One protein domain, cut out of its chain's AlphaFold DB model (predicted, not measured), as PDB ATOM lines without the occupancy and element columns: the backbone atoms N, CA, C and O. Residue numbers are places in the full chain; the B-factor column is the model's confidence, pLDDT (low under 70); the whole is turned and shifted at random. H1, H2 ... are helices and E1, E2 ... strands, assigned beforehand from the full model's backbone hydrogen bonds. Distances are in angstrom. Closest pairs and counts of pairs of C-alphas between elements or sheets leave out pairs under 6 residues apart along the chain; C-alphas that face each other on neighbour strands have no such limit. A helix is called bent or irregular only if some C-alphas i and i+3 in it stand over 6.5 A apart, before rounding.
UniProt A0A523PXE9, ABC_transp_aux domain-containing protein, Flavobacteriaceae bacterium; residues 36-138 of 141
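AT A GLANCE: This is residues 36 to 138 of the 141 residues of the protein "ABC_transp_aux domain-containing protein" of Flavobacteriaceae bacterium (UniProt A0A523PXE9). A small three-stranded sheet, E2, E1 and E5, has the long helix H2 over one face and no helix on the other, while the hairpin of E3 and E4 carries the line of E5 on beyond one end of the sheet and makes the shape long. H1 packs on the last residues of H2 at the other end, H4 closes the printed part just after E5, and the short H3 comes just before the hairpin. The printed part has 103 residues, with four named helices and five named strands in the order H1 E1 H2 E2 H3 E3 E4 E5 H4; its class is mixed, helices and strands. The larger sheet runs E2, E1, E5 and is mixed; E3 and E4 form a second, antiparallel one. The whole is only just loose, close to compact, with a radius of gyration of the C-alphas of 15.6 A, and elongated, spanning 50 by 31 by 19 A.

IN THESE COORDINATES: H1, residues 39 to 47, begins at C-alpha 39 (4.448, -15.758, -31.328) and is 12.6 A long. E1, residues 52 to 56, measures 12.7 A. H2, residues 64 to 83, runs 29.7 A from C-alpha 64 (-5.488, -0.414, -5.714); it is irregular, with C-alphas 65 and 68 7.0 A apart. E2, residues 87 to 91, measures 13.4 A. H3 is residues 101 to 106, E3 residues 111 to 114 and E4 residues 125 to 128. E5, residues 130 to 134, measures 12.9 A, and H4, residues 135 to 138, ends at C-alpha 138 (3.720, 14.391, -38.625).

HOW THE PARTS SIT: E1 is the inner strand: E2 is parallel to it at 19 degrees, with N 54 and O 88 2.8 A apart, and E5 antiparallel at 160 degrees, with N 53 and O 133 2.9 A apart. H2 is on this sheet, two layers, a helix on one face of a sheet, at a height of 10.3 A. It lies over E2 and along the strands, at 10 degrees to E2 on the local plane. E1, H2 and E2 form a strand-helix-strand unit, two parallel neighbour strands with a helix between, whose crossover is right-handed. H1 touches H2 residues 80 to 83 alone, closest at the C-alphas of Leu 45 and Met 80, 7.3 A, at a steep tilt of 48 degrees, the same way. E4 runs on into E5 at 30 degrees. E3 and E4 form a hairpin, antiparallel at 136 degrees, with N 112 and O 127 2.8 A apart. H3 is not on the larger sheet, and is only just apart from E4, closest C-alphas 8.4 A. In H1 and H3 every O i to N i+4 pair is within hydrogen-bond range, in H2 14 of 16; H4 is too short for such a pair.

THE WHOLE: The C-alphas farthest apart, those of Lys 49 and Thr 120, are 50.8 A apart. The printed part has no cut and no long link. Mean pLDDT of the printed part is 73.6; residue 60 and residues 112 to 138 are under 70.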
ATOM      1  N   SER A  36       3.857 -12.648 -21.573       79.56
ATOM      2  CA  SER A  36       4.844 -12.540 -22.638       79.56
ATOM      3  C   SER A  36       4.171 -12.369 -23.986       79.56
ATOM      4  O   SER A  36       3.030 -12.789 -24.195       79.56
ATOM      5  N   LEU A  37       4.887 -11.757 -24.924       82.94
ATOM      6  CA  LEU A  37       4.361 -11.569 -26.269       82.94
ATOM      7  C   LEU A  37       4.098 -12.913 -26.956       82.94
ATOM      8  O   LEU A  37       4.954 -13.814 -26.972       82.94
ATOM      9  N   SER A  38       2.921 -13.016 -27.575       84.69
ATOM     10  CA  SER A  38       2.553 -14.160 -28.407       84.69
ATOM     11  C   SER A  38       3.521 -14.305 -29.586       84.69
ATOM     12  O   SER A  38       4.184 -13.348 -29.992       84.69
ATOM     13  N   ALA A  39       3.610 -15.511 -30.152       82.62
ATOM     14  CA  ALA A  39       4.448 -15.758 -31.328       82.62
ATOM     15  C   ALA A  39       4.069 -14.826 -32.493       82.62
ATOM     16  O   ALA A  39       4.939 -14.183 -33.071       82.62
ATOM     17  N   TYR A  40       2.766 -14.663 -32.732       82.88
ATOM     18  CA  TYR A  40       2.230 -13.744 -33.734       82.88
ATOM     19  C   TYR A  40       2.638 -12.284 -33.483       82.88
ATOM     20  O   TYR A  40       3.074 -11.591 -34.399       82.88
ATOM     21  N   ALA A  41       2.547 -11.808 -32.236       82.12
ATOM     22  CA  ALA A  41       2.965 -10.449 -31.901       82.12
ATOM     23  C   ALA A  41       4.469 -10.253 -32.145       82.12
ATOM     24  O   ALA A  41       4.863  -9.242 -32.711       82.12
ATOM     25  N   LYS A  42       5.308 -11.229 -31.777       85.88
ATOM     26  CA  LYS A  42       6.760 -11.180 -32.030       85.88
ATOM     27  C   LYS A  42       7.081 -11.115 -33.523       85.88
ATOM     28  O   LYS A  42       7.924 -10.321 -33.921       85.88
ATOM     29  N   GLU A  43       6.398 -11.913 -34.338       86.19
ATOM     30  CA  GLU A  43       6.547 -11.898 -35.795       86.19
ATOM     31  C   GLU A  43       6.187 -10.526 -36.375       86.19
ATOM     32  O   GLU A  43       7.008  -9.906 -37.050       86.19
ATOM     33  N   LYS A  44       5.018  -9.985 -36.012       83.56
ATOM     34  CA  LYS A  44       4.587  -8.659 -36.474       83.56
ATOM     35  C   LYS A  44       5.510  -7.537 -36.019       83.56
ATOM     36  O   LYS A  44       5.781  -6.614 -36.780       83.56
ATOM     37  N   LEU A  45       6.035  -7.624 -34.800       85.25
ATOM     38  CA  LEU A  45       7.022  -6.666 -34.315       85.25
ATOM     39  C   LEU A  45       8.316  -6.740 -35.125       85.25
ATOM     40  O   LEU A  45       8.883  -5.693 -35.399       85.25
ATOM     41  N   ASN A  46       8.766  -7.919 -35.551       84.75
ATOM     42  CA  ASN A  46       9.967  -8.050 -36.384       84.75
ATOM     43  C   ASN A  46       9.764  -7.517 -37.813       84.75
ATOM     44  O   ASN A  46      10.705  -7.013 -38.425       84.75
ATOM     45  N   GLU A  47       8.545  -7.608 -38.348       86.88
ATOM     46  CA  GLU A  47       8.187  -7.028 -39.648       86.88
ATOM     47  C   GLU A  47       8.134  -5.491 -39.620       86.88
ATOM     48  O   GLU A  47       8.284  -4.849 -40.664       86.88
ATOM     49  N   GLN A  48       7.941  -4.887 -38.441       81.62
ATOM     50  CA  GLN A  48       7.826  -3.442 -38.279       81.62
ATOM     51  C   GLN A  48       9.182  -2.747 -38.481       81.62
ATOM     52  O   GLN A  48       9.986  -2.599 -37.560       81.62
ATOM     53  N   LYS A  49       9.428  -2.286 -39.709       84.31
ATOM     54  CA  LYS A  49      10.671  -1.594 -40.093       84.31
ATOM     55  C   LYS A  49      10.624  -0.082 -39.891       84.31
ATOM     56  O   LYS A  49      11.674   0.553 -39.832       84.31
ATOM     57  N   GLU A  50       9.431   0.495 -39.800       83.81
ATOM     58  CA  GLU A  50       9.261   1.934 -39.618       83.81
ATOM     59  C   GLU A  50       9.177   2.318 -38.139       83.81
ATOM     60  O   GLU A  50       8.549   1.589 -37.361       83.81
ATOM     61  N   PRO A  51       9.724   3.485 -37.751       83.75
ATOM     62  CA  PRO A  51       9.677   3.944 -36.375       83.75
ATOM     63  C   PRO A  51       8.243   4.272 -35.939       83.75
ATOM     64  O   PRO A  51       7.547   5.081 -36.565       83.75
ATOM     65  N   VAL A  52       7.825   3.678 -34.822       83.56
ATOM     66  CA  VAL A  52       6.513   3.858 -34.196       83.56
ATOM     67  C   VAL A  52       6.699   4.391 -32.785       83.56
ATOM     68  O   VAL A  52       7.507   3.882 -32.006       83.56
ATOM     69  N   LYS A  53       5.918   5.410 -32.436       84.81
ATOM     70  CA  LYS A  53       5.828   5.916 -31.073       84.81
ATOM     71  C   LYS A  53       4.468   5.558 -30.487       84.81
ATOM     72  O   LYS A  53       3.430   5.993 -30.980       84.81
ATOM     73  N   ILE A  54       4.485   4.767 -29.425       83.12
ATOM     74  CA  ILE A  54       3.304   4.380 -28.660       83.12
ATOM     75  C   ILE A  54       3.199   5.334 -27.474       83.12
ATOM     76  O   ILE A  54       4.099   5.373 -26.634       83.12
ATOM     77  N   ILE A  55       2.114   6.105 -27.400       84.12
ATOM     78  CA  ILE A  55       1.842   6.975 -26.252       84.12
ATOM     79  C   ILE A  55       0.717   6.347 -25.435       84.12
ATOM     80  O   ILE A  55      -0.390   6.123 -25.929       84.12
ATOM     81  N   VAL A  56       1.032   6.040 -24.181       84.25
ATOM     82  CA  VAL A  56       0.163   5.331 -23.249       84.25
ATOM     83  C   VAL A  56      -0.309   6.304 -22.181       84.25
ATOM     84  O   VAL A  56       0.454   6.673 -21.287       84.25
ATOM     85  N   TYR A  57      -1.584   6.674 -22.235       81.12
ATOM     86  CA  TYR A  57      -2.199   7.580 -21.266       81.12
ATOM     87  C   TYR A  57      -2.831   6.816 -20.085       81.12
ATOM     88  O   TYR A  57      -3.928   7.114 -19.622       81.12
ATOM     89  N   PHE A  58      -2.119   5.797 -19.598       75.69
ATOM     90  CA  PHE A  58      -2.557   4.924 -18.506       75.69
ATOM     91  C   PHE A  58      -1.695   5.130 -17.251       75.69
ATOM     92  O   PHE A  58      -1.060   4.215 -16.714       75.69
ATOM     93  N   GLN A  59      -1.611   6.388 -16.825       70.31
ATOM     94  CA  GLN A  59      -0.882   6.861 -15.647       70.31
ATOM     95  C   GLN A  59      -1.825   7.687 -14.766       70.31
ATOM     96  O   GLN A  59      -2.792   8.251 -15.270       70.31
ATOM     97  N   GLY A  60      -1.539   7.732 -13.467       68.50
ATOM     98  CA  GLY A  60      -2.342   8.449 -12.480       68.50
ATOM     99  C   GLY A  60      -2.610   7.617 -11.229       68.50
ATOM    100  O   GLY A  60      -2.092   6.510 -11.064       68.50
ATOM    101  N   ASP A  61      -3.428   8.172 -10.343       70.88
ATOM    102  CA  ASP A  61      -3.768   7.573  -9.056       70.88
ATOM    103  C   ASP A  61      -4.947   6.595  -9.200       70.88
ATOM    104  O   ASP A  61      -6.095   6.930  -8.920       70.88
ATOM    105  N   PHE A  62      -4.702   5.388  -9.709       73.62
ATOM    106  CA  PHE A  62      -5.745   4.367  -9.860       73.62
ATOM    107  C   PHE A  62      -6.088   3.694  -8.520       73.62
ATOM    108  O   PHE A  62      -5.192   3.496  -7.696       73.62
ATOM    109  N   PRO A  63      -7.348   3.256  -8.295       78.06
ATOM    110  CA  PRO A  63      -7.666   2.414  -7.145       78.06
ATOM    111  C   PRO A  63      -6.771   1.170  -7.111       78.06
ATOM    112  O   PRO A  63      -6.426   0.617  -8.159       78.06
ATOM    113  N   ALA A  64      -6.428   0.695  -5.909       78.81
ATOM    114  CA  ALA A  64      -5.488  -0.414  -5.714       78.81
ATOM    115  C   ALA A  64      -5.844  -1.670  -6.536       78.81
ATOM    116  O   ALA A  64      -4.950  -2.351  -7.041       78.81
ATOM    117  N   THR A  65      -7.140  -1.920  -6.749       78.62
ATOM    118  CA  THR A  65      -7.682  -3.007  -7.578       78.62
ATOM    119  C   THR A  65      -7.144  -3.004  -9.017       78.62
ATOM    120  O   THR A  65      -6.960  -4.064  -9.609       78.62
ATOM    121  N   TYR A  66      -6.814  -1.837  -9.580       78.62
ATOM    122  CA  TYR A  66      -6.309  -1.695 -10.953       78.62
ATOM    123  C   TYR A  66      -4.783  -1.646 -11.048       78.62
ATOM    124  O   TYR A  66      -4.229  -1.771 -12.142       78.62
ATOM    125  N   ALA A  67      -4.073  -1.519  -9.923       81.19
ATOM    126  CA  ALA A  67      -2.620  -1.367  -9.916       81.19
ATOM    127  C   ALA A  67      -1.904  -2.579 -10.542       81.19
ATOM    128  O   ALA A  67      -0.882  -2.429 -11.214       81.19
ATOM    129  N   GLN A  68      -2.439  -3.790 -10.354       82.19
ATOM    130  CA  GLN A  68      -1.893  -4.993 -10.986       82.19
ATOM    131  C   GLN A  68      -2.048  -4.953 -12.507       82.19
ATOM    132  O   GLN A  68      -1.071  -5.179 -13.220       82.19
ATOM    133  N   PHE A  69      -3.242  -4.626 -12.999       82.75
ATOM    134  CA  PHE A  69      -3.502  -4.511 -14.431       82.75
ATOM    135  C   PHE A  69      -2.625  -3.426 -15.074       82.75
ATOM    136  O   PHE A  69      -1.995  -3.666 -16.101       82.75
ATOM    137  N   GLN A  70      -2.468  -2.273 -14.416       80.94
ATOM    138  CA  GLN A  70      -1.575  -1.209 -14.877       80.94
ATOM    139  C   GLN A  70      -0.122  -1.670 -15.014       80.94
ATOM    140  O   GLN A  70       0.527  -1.386 -16.022       80.94
ATOM    141  N   ARG A  71       0.394  -2.418 -14.030       84.00
ATOM    142  CA  ARG A  71       1.741  -2.998 -14.115       84.00
ATOM    143  C   ARG A  71       1.864  -3.989 -15.269       84.00
ATOM    144  O   ARG A  71       2.870  -3.955 -15.967       84.00
ATOM    145  N   GLN A  72       0.852  -4.828 -15.490       83.12
ATOM    146  CA  GLN A  72       0.848  -5.813 -16.577       83.12
ATOM    147  C   GLN A  72       0.855  -5.146 -17.954       83.12
ATOM    148  O   GLN A  72       1.678  -5.498 -18.795       83.12
ATOM    149  N   VAL A  73      -0.006  -4.147 -18.172       84.62
ATOM    150  CA  VAL A  73      -0.047  -3.388 -19.431       84.62
ATOM    151  C   VAL A  73       1.277  -2.671 -19.667       84.62
ATOM    152  O   VAL A  73       1.844  -2.761 -20.754       84.62
ATOM    153  N   ARG A  74       1.814  -2.003 -18.637       85.81
ATOM    154  CA  ARG A  74       3.116  -1.329 -18.721       85.81
ATOM    155  C   ARG A  74       4.217  -2.299 -19.130       85.81
ATOM    156  O   ARG A  74       4.967  -1.998 -20.053       85.81
ATOM    157  N   TYR A  75       4.285  -3.444 -18.460       84.75
ATOM    158  CA  TYR A  75       5.273  -4.477 -18.734       84.75
ATOM    159  C   TYR A  75       5.166  -4.984 -20.176       84.75
ATOM    160  O   TYR A  75       6.167  -5.006 -20.882       84.75
ATOM    161  N   LEU A  76       3.958  -5.312 -20.644       84.19
ATOM    162  CA  LEU A  76       3.749  -5.843 -21.992       84.19
ATOM    163  C   LEU A  76       4.193  -4.846 -23.071       84.19
ATOM    164  O   LEU A  76       4.893  -5.210 -24.012       84.19
ATOM    165  N   ILE A  77       3.831  -3.570 -22.917       86.62
ATOM    166  CA  ILE A  77       4.195  -2.525 -23.881       86.62
ATOM    167  C   ILE A  77       5.712  -2.263 -23.855       86.62
ATOM    168  O   ILE A  77       6.328  -2.056 -24.900       86.62
ATOM    169  N   GLN A  78       6.341  -2.313 -22.678       86.31
ATOM    170  CA  GLN A  78       7.800  -2.225 -22.563       86.31
ATOM    171  C   GLN A  78       8.501  -3.431 -23.199       86.31
ATOM    172  O   GLN A  78       9.516  -3.251 -23.872       86.31
ATOM    173  N   GLU A  79       7.951  -4.639 -23.048       83.69
ATOM    174  CA  GLU A  79       8.460  -5.836 -23.720       83.69
ATOM    175  C   GLU A  79       8.443  -5.637 -25.240       83.69
ATOM    176  O   GLU A  79       9.463  -5.874 -25.883       83.69
ATOM    177  N   MET A  80       7.352  -5.111 -25.814       84.88
ATOM    178  CA  MET A  80       7.272  -4.802 -27.253       84.88
ATOM    179  C   MET A  80       8.406  -3.881 -27.712       84.88
ATOM    180  O   MET A  80       9.096  -4.198 -28.681       84.88
ATOM    181  N   ALA A  81       8.639  -2.777 -26.996       86.50
ATOM    182  CA  ALA A  81       9.712  -1.833 -27.316       86.50
ATOM    183  C   ALA A  81      11.112  -2.448 -27.162       86.50
ATOM    184  O   ALA A  81      12.010  -2.168 -27.949       86.50
ATOM    185  N   SER A  82      11.302  -3.336 -26.182       86.00
ATOM    186  CA  SER A  82      12.573  -4.049 -26.002       86.00
ATOM    187  C   SER A  82      12.877  -5.052 -27.118       86.00
ATOM    188  O   SER A  82      14.038  -5.397 -27.327       86.00
ATOM    189  N   LYS A  83      11.848  -5.540 -27.826       85.69
ATOM    190  CA  LYS A  83      12.005  -6.505 -28.922       85.69
ATOM    191  C   LYS A  83      12.298  -5.844 -30.264       85.69
ATOM    192  O   LYS A  83      12.906  -6.494 -31.107       85.69
ATOM    193  N   ASN A  84      11.910  -4.584 -30.462       84.69
ATOM    194  CA  ASN A  84      12.198  -3.857 -31.693       84.69
ATOM    195  C   ASN A  84      12.561  -2.389 -31.414       84.69
ATOM    196  O   ASN A  84      11.726  -1.605 -30.972       84.69
ATOM    197  N   HIS A  85      13.786  -2.002 -31.784       87.44
ATOM    198  CA  HIS A  85      14.314  -0.640 -31.642       87.44
ATOM    199  C   HIS A  85      13.560   0.435 -32.441       87.44
ATOM    200  O   HIS A  85      13.714   1.620 -32.156       87.44
ATOM    201  N   GLN A  86      12.747   0.053 -33.432       85.69
ATOM    202  CA  GLN A  86      11.853   0.976 -34.137       85.69
ATOM    203  C   GLN A  86      10.671   1.417 -33.266       85.69
ATOM    204  O   GLN A  86       9.990   2.384 -33.594       85.69
ATOM    205  N   ILE A  87      10.409   0.737 -32.151       85.38
ATOM    206  CA  ILE A  87       9.267   1.020 -31.292       85.38
ATOM    207  C   ILE A  87       9.744   1.767 -30.056       85.38
ATOM    208  O   ILE A  87      10.544   1.279 -29.263       85.38
ATOM    209  N   SER A  88       9.201   2.964 -29.876       85.75
ATOM    210  CA  SER A  88       9.403   3.789 -28.690       85.75
ATOM    211  C   SER A  88       8.096   3.914 -27.921       85.75
ATOM    212  O   SER A  88       7.020   3.978 -28.515       85.75
ATOM    213  N   VAL A  89       8.180   3.929 -26.594       85.44
ATOM    214  CA  VAL A  89       7.010   3.974 -25.713       85.44
ATOM    215  C   VAL A  89       7.155   5.140 -24.754       85.44
ATOM    216  O   VAL A  89       8.195   5.306 -24.121       85.44
ATOM    217  N   GLU A  90       6.088   5.916 -24.617       85.81
ATOM    218  CA  GLU A  90       5.987   7.015 -23.667       85.81
ATOM    219  C   GLU A  90       4.731   6.841 -22.814       85.81
ATOM    220  O   GLU A  90       3.637   6.646 -23.341       85.81
ATOM    221  N   PHE A  91       4.882   6.907 -21.493       85.62
ATOM    222  CA  PHE A  91       3.756   6.856 -20.567       85.62
ATOM    223  C   PHE A  91       3.460   8.257 -20.054       85.62
ATOM    224  O   PHE A  91       4.298   8.836 -19.363       85.62
ATOM    225  N   VAL A  92       2.263   8.761 -20.336       85.00
ATOM    226  CA  VAL A  92       1.868  10.143 -20.058       85.00
ATOM    227  C   VAL A  92       0.731  10.161 -19.046       85.00
ATOM    228  O   VAL A  92      -0.242   9.425 -19.195       85.00
ATOM    229  N   ASP A  93       0.854  11.001 -18.021       85.38
ATOM    230  CA  ASP A  93      -0.261  11.352 -17.140       85.38
ATOM    231  C   ASP A  93      -0.889  12.657 -17.656       85.38
ATOM    232  O   ASP A  93      -0.311  13.729 -17.466       85.38
ATOM    233  N   PRO A  94      -2.045  12.599 -18.333       80.88
ATOM    234  CA  PRO A  94      -2.654  13.779 -18.939       80.88
ATOM    235  C   PRO A  94      -3.129  14.808 -17.909       80.88
ATOM    236  O   PRO A  94      -3.223  15.986 -18.249       80.88
ATOM    237  N   ILE A  95      -3.398  14.395 -16.664       81.88
ATOM    238  CA  ILE A  95      -3.798  15.298 -15.579       81.88
ATOM    239  C   ILE A  95      -2.571  16.075 -15.108       81.88
ATOM    240  O   ILE A  95      -2.595  17.305 -15.041       81.88
ATOM    241  N   LYS A  96      -1.470  15.365 -14.837       84.38
ATOM    242  CA  LYS A  96      -0.211  15.982 -14.403       84.38
ATOM    243  C   LYS A  96       0.386  16.898 -15.474       84.38
ATOM    244  O   LYS A  96       0.857  17.985 -15.151       84.38
ATOM    245  N   GLU A  97       0.317  16.478 -16.736       84.50
ATOM    246  CA  GLU A  97       0.790  17.237 -17.903       84.50
ATOM    247  C   GLU A  97      -0.198  18.328 -18.359       84.50
ATOM    248  O   GLU A  97       0.068  19.037 -19.328       84.50
ATOM    249  N   LYS A  98      -1.342  18.485 -17.673       86.12
ATOM    250  CA  LYS A  98      -2.374  19.495 -17.971       86.12
ATOM    251  C   LYS A  98      -2.822  19.478 -19.440       86.12
ATOM    252  O   LYS A  98      -3.035  20.525 -20.054       86.12
ATOM    253  N   LEU A  99      -2.951  18.286 -20.020       83.44
ATOM    254  CA  LEU A  99      -3.371  18.127 -21.409       83.44
ATOM    255  C   LEU A  99      -4.851  18.476 -21.562       83.44
ATOM    256  O   LEU A  99      -5.678  18.079 -20.745       83.44
ATOM    257  N   ASN A 100      -5.193  19.184 -22.642       87.38
ATOM    258  CA  ASN A 100      -6.581  19.539 -22.928       87.38
ATOM    259  C   ASN A 100      -7.392  18.270 -23.288       87.38
ATOM    260  O   ASN A 100      -7.096  17.645 -24.317       87.38
ATOM    261  N   PRO A 101      -8.432  17.909 -22.507       82.44
ATOM    262  CA  PRO A 101      -9.266  16.737 -22.770       82.44
ATOM    263  C   PRO A 101      -9.913  16.743 -24.160       82.44
ATOM    264  O   PRO A 101      -9.970  15.702 -24.807       82.44
ATOM    265  N   GLU A 102     -10.322  17.905 -24.676       85.81
ATOM    266  CA  GLU A 102     -10.933  18.012 -26.007       85.81
ATOM    267  C   GLU A 102      -9.958  17.617 -27.121       85.81
ATOM    268  O   GLU A 102     -10.338  16.991 -28.111       85.81
ATOM    269  N   VAL A 103      -8.677  17.961 -26.959       85.75
ATOM    270  CA  VAL A 103      -7.625  17.604 -27.920       85.75
ATOM    271  C   VAL A 103      -7.364  16.102 -27.889       85.75
ATOM    272  O   VAL A 103      -7.142  15.501 -28.939       85.75
ATOM    273  N   LEU A 104      -7.403  15.488 -26.705       83.44
ATOM    274  CA  LEU A 104      -7.263  14.039 -26.546       83.44
ATOM    275  C   LEU A 104      -8.446  13.303 -27.186       83.44
ATOM    276  O   LEU A 104      -8.233  12.399 -27.991       83.44
ATOM    277  N   MET A 105      -9.673  13.760 -26.946       84.31
ATOM    278  CA  MET A 105     -10.876  13.175 -27.547       84.31
ATOM    279  C   MET A 105     -10.884  13.302 -29.074       84.31
ATOM    280  O   MET A 105     -11.183  12.330 -29.763       84.31
ATOM    281  N   LYS A 106     -10.465  14.451 -29.627       86.56
ATOM    282  CA  LYS A 106     -10.282  14.622 -31.084       86.56
ATOM    283  C   LYS A 106      -9.249  13.659 -31.673       86.56
ATOM    284  O   LYS A 106      -9.331  13.324 -32.850       86.56
ATOM    285  N   LYS A 107      -8.292  13.202 -30.864       81.19
ATOM    286  CA  LYS A 107      -7.306  12.170 -31.222       81.19
ATOM    287  C   LYS A 107      -7.805  10.742 -30.958       81.19
ATOM    288  O   LYS A 107      -7.013   9.808 -31.036       81.19
ATOM    289  N   GLY A 108      -9.087  10.566 -30.635       79.75
ATOM    290  CA  GLY A 108      -9.691   9.268 -30.325       79.75
ATOM    291  C   GLY A 108      -9.332   8.728 -28.940       79.75
ATOM    292  O   GLY A 108      -9.573   7.558 -28.657       79.75
ATOM    293  N   ILE A 109      -8.744   9.557 -28.076       80.00
ATOM    294  CA  ILE A 109      -8.357   9.184 -26.721       80.00
ATOM    295  C   ILE A 109      -9.470   9.644 -25.786       80.00
ATOM    296  O   ILE A 109      -9.566  10.821 -25.432       80.00
ATOM    297  N   TYR A 110     -10.313   8.700 -25.387       76.06
ATOM    298  CA  TYR A 110     -11.452   8.991 -24.531       76.06
ATOM    299  C   TYR A 110     -11.126   8.701 -23.071       76.06
ATOM    300  O   TYR A 110     -10.456   7.705 -22.779       76.06
ATOM    301  N   PRO A 111     -11.608   9.540 -22.144       70.50
ATOM    302  CA  PRO A 111     -11.574   9.200 -20.739       70.50
ATOM    303  C   PRO A 111     -12.517   8.033 -20.431       70.50
ATOM    304  O   PRO A 111     -13.664   8.017 -20.867       70.50
ATOM    305  N   SER A 112     -12.065   7.104 -19.597       66.94
ATOM    306  CA  SER A 112     -12.901   6.058 -18.999       66.94
ATOM    307  C   SER A 112     -13.023   6.310 -17.502       66.94
ATOM    308  O   SER A 112     -12.025   6.643 -16.866       66.94
ATOM    309  N   ILE A 113     -14.224   6.148 -16.949       62.03
ATOM    310  CA  ILE A 113     -14.499   6.357 -15.523       62.03
ATOM    311  C   ILE A 113     -14.185   5.067 -14.769       62.03
ATOM    312  O   ILE A 113     -14.671   3.996 -15.133       62.03
ATOM    313  N   ILE A 114     -13.385   5.169 -13.709       62.06
ATOM    314  CA  ILE A 114     -13.153   4.069 -12.773       62.06
ATOM    315  C   ILE A 114     -13.814   4.423 -11.443       62.06
ATOM    316  O   ILE A 114     -13.438   5.408 -10.808       62.06
ATOM    317  N   ASN A 115     -14.777   3.607 -11.014       55.84
ATOM    318  CA  ASN A 115     -15.436   3.784  -9.724       55.84
ATOM    319  C   ASN A 115     -14.446   3.457  -8.595       55.84
ATOM    320  O   ASN A 115     -13.879   2.365  -8.545       55.84
ATOM    321  N   SER A 116     -14.219   4.425  -7.710       51.31
ATOM    322  CA  SER A 116     -13.413   4.269  -6.499       51.31
ATOM    323  C   SER A 116     -14.351   4.030  -5.319       51.31
ATOM    324  O   SER A 116     -15.225   4.846  -5.057       51.31
ATOM    325  N   GLU A 117     -14.177   2.915  -4.613       54.47
ATOM    326  CA  GLU A 117     -15.083   2.459  -3.545       54.47
ATOM    327  C   GLU A 117     -14.766   3.072  -2.160       54.47
ATOM    328  O   GLU A 117     -15.349   2.682  -1.154       54.47
ATOM    329  N   LYS A 118     -13.835   4.036  -2.080       42.28
ATOM    330  CA  LYS A 118     -13.507   4.743  -0.831       42.28
ATOM    331  C   LYS A 118     -14.243   6.081  -0.735       42.28
ATOM    332  O   LYS A 118     -13.893   6.997  -1.468       42.28
ATOM    333  N   ASP A 119     -15.191   6.120   0.205       39.00
ATOM    334  CA  ASP A 119     -15.850   7.265   0.854       39.00
ATOM    335  C   ASP A 119     -16.529   8.307  -0.042       39.00
ATOM    336  O   ASP A 119     -15.849   9.093  -0.680       39.00
ATOM    337  N   THR A 120     -17.873   8.328   0.004       39.59
ATOM    338  CA  THR A 120     -18.850   9.438  -0.191       39.59
ATOM    339  C   THR A 120     -18.624  10.565  -1.223       39.59
ATOM    340  O   THR A 120     -19.476  11.438  -1.348       39.59
ATOM    341  N   GLU A 121     -17.581  10.524  -2.040       34.47
ATOM    342  CA  GLU A 121     -17.323  11.399  -3.173       34.47
ATOM    343  C   GLU A 121     -17.016  10.528  -4.386       34.47
ATOM    344  O   GLU A 121     -16.035   9.780  -4.436       34.47
ATOM    345  N   VAL A 122     -17.865  10.641  -5.406       38.09
ATOM    346  CA  VAL A 122     -17.619  10.052  -6.721       38.09
ATOM    347  C   VAL A 122     -16.409  10.765  -7.329       38.09
ATOM    348  O   VAL A 122     -16.538  11.760  -8.039       38.09
ATOM    349  N   THR A 123     -15.207  10.276  -7.031       37.59
ATOM    350  CA  THR A 123     -13.986  10.794  -7.647       37.59
ATOM    351  C   THR A 123     -13.903  10.236  -9.063       37.59
ATOM    352  O   THR A 123     -13.517   9.086  -9.277       37.59
ATOM    353  N   LEU A 124     -14.293  11.051 -10.043       34.06
ATOM    354  CA  LEU A 124     -14.164  10.746 -11.465       34.06
ATOM    355  C   LEU A 124     -12.677  10.658 -11.827       34.06
ATOM    356  O   LEU A 124     -11.988  11.673 -11.928       34.06
ATOM    357  N   LYS A 125     -12.165   9.439 -12.008       47.28
ATOM    358  CA  LYS A 125     -10.780   9.203 -12.432       47.28
ATOM    359  C   LYS A 125     -10.752   8.750 -13.886       47.28
ATOM    360  O   LYS A 125     -11.401   7.770 -14.240       47.28
ATOM    361  N   PHE A 126     -10.010   9.495 -14.704       45.66
ATOM    362  CA  PHE A 126      -9.949   9.369 -16.157       45.66
ATOM    363  C   PHE A 126      -8.872   8.351 -16.583       45.66
ATOM    364  O   PHE A 126      -7.690   8.556 -16.324       45.66
ATOM    365  N   ASN A 127      -9.255   7.266 -17.258       47.28
ATOM    366  CA  ASN A 127      -8.328   6.344 -17.927       47.28
ATOM    367  C   ASN A 127      -8.358   6.593 -19.440       47.28
ATOM    368  O   ASN A 127      -9.420   6.499 -20.049       47.28
ATOM    369  N   PHE A 128      -7.220   6.931 -20.037       52.34
ATOM    370  CA  PHE A 128      -7.142   7.346 -21.431       52.34
ATOM    371  C   PHE A 128      -6.544   6.236 -22.312       52.34
ATOM    372  O   PHE A 128      -5.614   5.524 -21.930       52.34
ATOM    373  N   SER A 129      -7.115   6.096 -23.511       51.38
ATOM    374  CA  SER A 129      -6.811   5.066 -24.514       51.38
ATOM    375  C   SER A 129      -5.353   5.067 -25.015       51.38
ATOM    376  O   SER A 129      -4.592   6.015 -24.822       51.38
ATOM    377  N   LEU A 130      -4.962   3.993 -25.710       48.50
ATOM    378  CA  LEU A 130      -3.676   3.893 -26.406       48.50
ATOM    379  C   LEU A 130      -3.724   4.669 -27.728       48.50
ATOM    380  O   LEU A 130      -4.609   4.422 -28.544       48.50
ATOM    381  N   MET A 131      -2.749   5.551 -27.967       52.91
ATOM    382  CA  MET A 131      -2.558   6.199 -29.268       52.91
ATOM    383  C   MET A 131      -1.276   5.683 -29.921       52.91
ATOM    384  O   MET A 131      -0.183   5.792 -29.358       52.91
ATOM    385  N   LEU A 132      -1.410   5.142 -31.131       48.91
ATOM    386  CA  LEU A 132      -0.281   4.790 -31.985       48.91
ATOM    387  C   LEU A 132       0.022   5.982 -32.887       48.91
ATOM    388  O   LEU A 132      -0.817   6.367 -33.693       48.91
ATOM    389  N   LYS A 133       1.212   6.566 -32.747       51.81
ATOM    390  CA  LYS A 133       1.686   7.636 -33.624       51.81
ATOM    391  C   LYS A 133       2.831   7.106 -34.480       51.81
ATOM    392  O   LYS A 133       3.937   6.873 -33.991       51.81
ATOM    393  N   SER A 134       2.571   6.902 -35.763       44.44
ATOM    394  CA  SER A 134       3.592   6.583 -36.765       44.44
ATOM    395  C   SER A 134       4.157   7.872 -37.375       44.44
ATOM    396  O   SER A 134       3.541   8.942 -37.333       44.44
ATOM    397  N   LYS A 135       5.359   7.796 -37.956       46.19
ATOM    398  CA  LYS A 135       6.067   8.965 -38.506       46.19
ATOM    399  C   LYS A 135       5.290   9.689 -39.629       46.19
ATOM    400  O   LYS A 135       5.513  10.883 -39.831       46.19
ATOM    401  N   TRP A 136       4.340   9.035 -40.309       42.34
ATOM    402  CA  TRP A 136       3.587   9.630 -41.426       42.34
ATOM    403  C   TRP A 136       2.565  10.704 -41.006       42.34
ATOM    404  O   TRP A 136       2.317  11.634 -41.772       42.34
ATOM    405  N   GLU A 137       2.037  10.670 -39.777       47.31
ATOM    406  CA  GLU A 137       1.061  11.674 -39.308       47.31
ATOM    407  C   GLU A 137       1.690  13.026 -38.937       47.31
ATOM    408  O   GLU A 137       0.987  13.994 -38.660       47.31
ATOM    409  N   THR A 138       3.023  13.130 -38.938       48.72
ATOM    410  CA  THR A 138       3.720  14.391 -38.625       48.72
ATOM    411  C   THR A 138       3.922  15.319 -39.821       48.72
ATOM    412  O   THR A 138       4.433  16.418 -39.630       48.72
TER     413      THR A 138